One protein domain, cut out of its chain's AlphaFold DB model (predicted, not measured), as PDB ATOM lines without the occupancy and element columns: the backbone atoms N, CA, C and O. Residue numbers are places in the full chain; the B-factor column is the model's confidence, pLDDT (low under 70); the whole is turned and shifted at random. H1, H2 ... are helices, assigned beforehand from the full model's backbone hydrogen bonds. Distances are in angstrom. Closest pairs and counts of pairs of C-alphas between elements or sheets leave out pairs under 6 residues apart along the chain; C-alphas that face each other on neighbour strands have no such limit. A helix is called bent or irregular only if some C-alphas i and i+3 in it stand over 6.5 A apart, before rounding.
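What this domain is: This is residues 2 to 48 of the 51 residues of the protein "Malate dehydrogenase" of Streptomyces albireticuli (UniProt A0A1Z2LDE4). A long helix, H2, has a shorter helix, H1, packed along its side and running the opposite way, a helical hairpin whose two helices are joined by a wide loop, residues 11 to 29. The loop makes one end of a rod-like outline, with Asn 21 at its far end, and the last residues after H2 make the other, at Arg 48. The printed part has 47 residues with two named helices, H1 then H2 along the chain, and no named strand; the class is all helix. It is only just loose, close to compact, with a radius of gyration of the C-alphas of 11.7 A and spans of 39 by 17 by 15 A.

Where its parts are: H2, the longest helix, holds residues 30 to 46 and measures 25.4 A from C-alpha 30 at (35.457, -6.477, -44.679) to C-alpha 46 at (15.369, 9.007, -44.950). It is neither bent nor irregular, but only just: C-alphas 30 and 33 are 6.2 A apart. H1 holds residues 2 to 10 and measures 12.5 A, beginning at C-alpha 2 at (15.990, -4.835, -44.376).

How they stand to each other: H2 and H1 touch, with 17 pairs of C-alphas within 8 A. Their closest C-alphas are those of Ala 5 and Val 36, 5.0 A apart. The two run opposite ways at a shallow tilt of 33 degrees, only just short of steep, and form a helical hairpin. Their centres are 8.5 A apart. In H1 every O i to N i+4 pair is within hydrogen-bond range; in H2, 12 of 13 are.

The domain as a whole: The two C-alphas farthest apart, those of Asn 21 and Arg 48, are 39.1 A from each other. The link from H1 to H2 is long, with 19 residues, and its C-alphas lie 5 to 18 A from the mean of all C-alphas. The printed part has no cut. The mean pLDDT of the printed part is 94.2, and no printed residue is under 70.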
ATOM      1  N   MET A   2      15.440  -3.557 -43.869       95.38
ATOM      2  CA  MET A   2      15.990  -4.835 -44.376       95.38
ATOM      3  C   MET A   2      16.301  -4.855 -45.884       95.38
ATOM      4  O   MET A   2      17.362  -5.322 -46.283       95.38
ATOM      5  N   LEU A   3      15.438  -4.273 -46.726       96.44
ATOM      6  CA  LEU A   3      15.696  -4.161 -48.172       96.44
ATOM      7  C   LEU A   3      16.953  -3.339 -48.505       96.44
ATOM      8  O   LEU A   3      17.628  -3.632 -49.486       96.44
ATOM      9  N   ALA A   4      17.285  -2.326 -47.697       96.94
ATOM     10  CA  ALA A   4      18.500  -1.535 -47.894       96.94
ATOM     11  C   ALA A   4      19.754  -2.360 -47.569       96.94
ATOM     12  O   ALA A   4      20.716  -2.326 -48.327       96.94
ATOM     13  N   ALA A   5      19.705  -3.160 -46.499       96.62
ATOM     14  CA  ALA A   5      20.775  -4.095 -46.160       96.62
ATOM     15  C   ALA A   5      20.979  -5.154 -47.256       96.62
ATOM     16  O   ALA A   5      22.108  -5.394 -47.673       96.62
ATOM     17  N   ALA A   6      19.891  -5.742 -47.765       96.19
ATOM     18  CA  ALA A   6      19.958  -6.750 -48.823       96.19
ATOM     19  C   ALA A   6      20.584  -6.190 -50.113       96.19
ATOM     20  O   ALA A   6      21.467  -6.815 -50.692       96.19
ATOM     21  N   ARG A   7      20.183  -4.978 -50.525       95.69
ATOM     22  CA  ARG A   7      20.781  -4.288 -51.680       95.69
ATOM     23  C   ARG A   7      22.259  -3.967 -51.458       95.69
ATOM     24  O   ARG A   7      23.052  -4.126 -52.377       95.69
ATOM     25  N   ALA A   8      22.635  -3.553 -50.248       96.31
ATOM     26  CA  ALA A   8      24.030  -3.282 -49.919       96.31
ATOM     27  C   ALA A   8      24.896  -4.544 -50.020       96.31
ATOM     28  O   ALA A   8      25.960  -4.479 -50.619       96.31
ATOM     29  N   LEU A   9      24.426  -5.686 -49.504       94.88
ATOM     30  CA  LEU A   9      25.136  -6.966 -49.623       94.88
ATOM     31  C   LEU A   9      25.310  -7.404 -51.078       94.88
ATOM     32  O   LEU A   9      26.401  -7.832 -51.445       94.88
ATOM     33  N   ALA A  10      24.264  -7.278 -51.898       94.06
ATOM     34  CA  ALA A  10      24.331  -7.631 -53.315       94.06
ATOM     35  C   ALA A  10      25.384  -6.794 -54.060       94.06
ATOM     36  O   ALA A  10      26.177  -7.337 -54.816       94.06
ATOM     37  N   ASN A  11      25.457  -5.491 -53.769       94.25
ATOM     38  CA  ASN A  11      26.396  -4.569 -54.414       94.25
ATOM     39  C   ASN A  11      27.849  -4.689 -53.912       94.25
ATOM     40  O   ASN A  11      28.725  -3.984 -54.414       94.25
ATOM     41  N   VAL A  12      28.126  -5.511 -52.892       95.56
ATOM     42  CA  VAL A  12      29.505  -5.755 -52.426       95.56
ATOM     43  C   VAL A  12      30.263  -6.644 -53.410       95.56
ATOM     44  O   VAL A  12      31.474  -6.469 -53.547       95.56
ATOM     45  N   VAL A  13      29.563  -7.565 -54.080       94.50
ATOM     46  CA  VAL A  13      30.114  -8.375 -55.171       94.50
ATOM     47  C   VAL A  13      30.106  -7.513 -56.427       94.50
ATOM     48  O   VAL A  13      29.043  -7.068 -56.859       94.50
ATOM     49  N   ALA A  14      31.283  -7.221 -56.972       92.69
ATOM     50  CA  ALA A  14      31.378  -6.435 -58.193       92.69
ATOM     51  C   ALA A  14      30.980  -7.273 -59.423       92.69
ATOM     52  O   ALA A  14      31.031  -8.502 -59.397       92.69
ATOM     53  N   GLU A  15      30.570  -6.609 -60.506       93.94
ATOM     54  CA  GLU A  15      30.093  -7.275 -61.730       93.94
ATOM     55  C   GLU A  15      31.153  -8.209 -62.342       93.94
ATOM     56  O   GLU A  15      30.825  -9.254 -62.889       93.94
ATOM     57  N   ASP A  16      32.434  -7.858 -62.212       95.00
ATOM     58  CA  ASP A  16      33.579  -8.650 -62.666       95.00
ATOM     59  C   ASP A  16      33.914  -9.834 -61.743       95.00
ATOM     60  O   ASP A  16      34.539 -10.803 -62.174       95.00
ATOM     61  N   GLU A  17      33.472  -9.785 -60.487       93.69
ATOM     62  CA  GLU A  17      33.576 -10.889 -59.529       93.69
ATOM     63  C   GLU A  17      32.370 -11.840 -59.624       93.69
ATOM     64  O   GLU A  17      32.469 -13.007 -59.229       93.69
ATOM     65  N   LEU A  18      31.235 -11.368 -60.149       95.44
ATOM     66  CA  LEU A  18      29.975 -12.099 -60.180       95.44
ATOM     67  C   LEU A  18      30.038 -13.290 -61.139       95.44
ATOM     68  O   LEU A  18      30.211 -13.166 -62.350       95.44
ATOM     69  N   ASN A  19      29.842 -14.483 -60.590       94.75
ATOM     70  CA  ASN A  19      29.764 -15.712 -61.368       94.75
ATOM     71  C   ASN A  19      28.955 -16.780 -60.623       94.75
ATOM     72  O   ASN A  19      28.586 -16.600 -59.463       94.75
ATOM     73  N   ALA A  20      28.708 -17.922 -61.269       96.12
ATOM     74  CA  ALA A  20      27.903 -19.009 -60.705       96.12
ATOM     75  C   ALA A  20      28.407 -19.532 -59.342       96.12
ATOM     76  O   ALA A  20      27.613 -20.039 -58.555       96.12
ATOM     77  N   ASN A  21      29.702 -19.385 -59.050       94.88
ATOM     78  CA  ASN A  21      30.309 -19.817 -57.793       94.88
ATOM     79  C   ASN A  21      30.462 -18.677 -56.770       94.88
ATOM     80  O   ASN A  21      30.841 -18.936 -55.630       94.88
ATOM     81  N   TYR A  22      30.181 -17.426 -57.149       93.44
ATOM     82  CA  TYR A  22      30.345 -16.253 -56.292       93.44
ATOM     83  C   TYR A  22      29.216 -15.241 -56.521       93.44
ATOM     84  O   TYR A  22      29.363 -14.250 -57.231       93.44
ATOM     85  N   ILE A  23      28.060 -15.540 -55.923       93.69
ATOM     86  CA  ILE A  23      26.831 -14.728 -56.004       93.69
ATOM     87  C   ILE A  23      26.555 -13.908 -54.735       93.69
ATOM     88  O   ILE A  23      25.697 -13.029 -54.736       93.69
ATOM     89  N   ILE A  24      27.250 -14.213 -53.637       92.88
ATOM     90  CA  ILE A  24      27.152 -13.518 -52.350       92.88
ATOM     91  C   ILE A  24      28.559 -13.336 -51.772       92.88
ATOM     92  O   ILE A  24      29.414 -14.201 -51.985       92.88
ATOM     93  N   PRO A  25      28.825 -12.246 -51.030       93.25
ATOM     94  CA  PRO A  25      30.144 -12.027 -50.461       93.25
ATOM     95  C   PRO A  25      30.445 -13.050 -49.357       93.25
ATOM     96  O   PRO A  25      29.550 -13.528 -48.659       93.25
ATOM     97  N   SER A  26      31.732 -13.343 -49.155       91.69
ATOM     98  CA  SER A  26      32.197 -14.116 -47.997       91.69
ATOM     99  C   SER A  26      31.825 -13.428 -46.677       91.69
ATOM    100  O   SER A  26      31.861 -12.202 -46.577       91.69
ATOM    101  N   VAL A  27      31.568 -14.216 -45.628       91.00
ATOM    102  CA  VAL A  27      31.334 -13.710 -44.260       91.00
ATOM    103  C   VAL A  27      32.523 -12.921 -43.694       91.00
ATOM    104  O   VAL A  27      32.351 -12.139 -42.765       91.00
ATOM    105  N   PHE A  28      33.718 -13.094 -44.271       92.06
ATOM    106  CA  PHE A  28      34.936 -12.363 -43.909       92.06
ATOM    107  C   PHE A  28      35.216 -11.151 -44.810       92.06
ATOM    108  O   PHE A  28      36.257 -10.512 -44.673       92.06
ATOM    109  N   ASN A  29      34.326 -10.825 -45.753       91.25
ATOM    110  CA  ASN A  29      34.500  -9.658 -46.609       91.25
ATOM    111  C   ASN A  29      34.324  -8.375 -45.779       91.25
ATOM    112  O   ASN A  29      33.208  -8.001 -45.422       91.25
ATOM    113  N   ALA A  30      35.435  -7.685 -45.504       90.62
ATOM    114  CA  ALA A  30      35.457  -6.477 -44.679       90.62
ATOM    115  C   ALA A  30      34.558  -5.349 -45.222       90.62
ATOM    116  O   ALA A  30      34.034  -4.554 -44.449       90.62
ATOM    117  N   ARG A  31      34.311  -5.309 -46.541       94.62
ATOM    118  CA  ARG A  31      33.444  -4.300 -47.173       94.62
ATOM    119  C   ARG A  31      31.963  -4.532 -46.863       94.62
ATOM    120  O   ARG A  31      31.175  -3.593 -46.932       94.62
ATOM    121  N   ALA A  32      31.565  -5.766 -46.540       94.44
ATOM    122  CA  ALA A  32      30.160  -6.124 -46.363       94.44
ATOM    123  C   ALA A  32      29.533  -5.436 -45.143       94.44
ATOM    124  O   ALA A  32      28.434  -4.889 -45.234       94.44
ATOM    125  N   THR A  33      30.237  -5.423 -44.011       94.12
ATOM    126  CA  THR A  33      29.743  -4.821 -42.765       94.12
ATOM    127  C   THR A  33      29.580  -3.308 -42.899       94.12
ATOM    128  O   THR A  33      28.529  -2.769 -42.546       94.12
ATOM    129  N   GLU A  34      30.573  -2.627 -43.471       95.38
ATOM    130  CA  GLU A  34      30.553  -1.178 -43.693       95.38
ATOM    131  C   GLU A  34      29.455  -0.761 -44.681       95.38
ATOM    132  O   GLU A  34      28.686   0.168 -44.402       95.38
ATOM    133  N   ALA A  35      29.321  -1.480 -45.802       96.50
ATOM    134  CA  ALA A  35      28.298  -1.208 -46.811       96.50
ATOM    135  C   ALA A  35      26.880  -1.339 -46.234       96.50
ATOM    136  O   ALA A  35      26.040  -0.454 -46.423       96.50
ATOM    137  N   VAL A  36      26.617  -2.413 -45.481       96.44
ATOM    138  CA  VAL A  36      25.319  -2.643 -44.835       96.44
ATOM    139  C   VAL A  36      25.023  -1.564 -43.800       96.44
ATOM    140  O   VAL A  36      23.935  -0.985 -43.825       96.44
ATOM    141  N   ALA A  37      25.975  -1.255 -42.915       96.56
ATOM    142  CA  ALA A  37      25.783  -0.249 -41.873       96.56
ATOM    143  C   ALA A  37      25.465   1.131 -42.469       96.56
ATOM    144  O   ALA A  37      24.519   1.795 -42.034       96.56
ATOM    145  N   SER A  38      26.202   1.536 -43.508       97.19
ATOM    146  CA  SER A  38      25.982   2.797 -44.219       97.19
ATOM    147  C   SER A  38      24.597   2.855 -44.874       97.19
ATOM    148  O   SER A  38      23.835   3.799 -44.643       97.19
ATOM    149  N   ALA A  39      24.212   1.811 -45.618       97.44
ATOM    150  CA  ALA A  39      22.921   1.757 -46.301       97.44
ATOM    151  C   ALA A  39      21.735   1.752 -45.325       97.44
ATOM    152  O   ALA A  39      20.733   2.436 -45.541       97.44
ATOM    153  N   VAL A  40      21.847   1.004 -44.225       97.12
ATOM    154  CA  VAL A  40      20.813   0.939 -43.187       97.12
ATOM    155  C   VAL A  40      20.671   2.282 -42.472       97.12
ATOM    156  O   VAL A  40      19.542   2.739 -42.281       97.12
ATOM    157  N   LYS A  41      21.786   2.949 -42.141       96.88
ATOM    158  CA  LYS A  41      21.780   4.310 -41.585       96.88
ATOM    159  C   LYS A  41      21.099   5.288 -42.543       96.88
ATOM    160  O   LYS A  41      20.200   6.008 -42.122       96.88
ATOM    161  N   GLY A  42      21.477   5.286 -43.822       96.19
ATOM    162  CA  GLY A  42      20.857   6.138 -44.840       96.19
ATOM    163  C   GLY A  42      19.345   5.922 -44.937       96.19
ATOM    164  O   GLY A  42      18.576   6.879 -44.886       96.19
ATOM    165  N   ALA A  43      18.907   4.661 -44.969       96.19
ATOM    166  CA  ALA A  43      17.489   4.317 -44.997       96.19
ATOM    167  C   ALA A  43      16.738   4.759 -43.728       96.19
ATOM    168  O   ALA A  43      15.598   5.201 -43.827       96.19
ATOM    169  N   ALA A  44      17.354   4.661 -42.547       95.56
ATOM    170  CA  ALA A  44      16.753   5.138 -41.300       95.56
ATOM    171  C   ALA A  44      16.592   6.662 -41.289       95.56
ATOM    172  O   ALA A  44      15.543   7.169 -40.902       95.56
ATOM    173  N   LEU A  45      17.614   7.395 -41.743       95.44
ATOM    174  CA  LEU A  45      17.580   8.855 -41.799       95.44
ATOM    175  C   LEU A  45      16.540   9.364 -42.801       95.44
ATOM    176  O   LEU A  45      15.872  10.345 -42.500       95.44
ATOM    177  N   ALA A  46      16.378   8.683 -43.939       91.31
ATOM    178  CA  ALA A  46      15.369   9.007 -44.950       91.31
ATOM    179  C   ALA A  46      13.926   8.725 -44.492       91.31
ATOM    180  O   ALA A  46      12.991   9.318 -45.016       91.31
ATOM    181  N   LEU A  47      13.742   7.816 -43.528       85.75
ATOM    182  CA  LEU A  47      12.440   7.519 -42.925       85.75
ATOM    183  C   LEU A  47      12.071   8.475 -41.786       85.75
ATOM    184  O   LEU A  47      10.934   8.423 -41.320       85.75
ATOM    185  N   ARG A  48      12.998   9.322 -41.310       78.62
ATOM    186  CA  ARG A  48      12.643  10.339 -40.317       78.62
ATOM    187  C   ARG A  48      11.716  11.357 -40.986       78.62
ATOM    188  O   ARG A  48      12.122  11.934 -41.996       78.62
TER     189      ARG A  48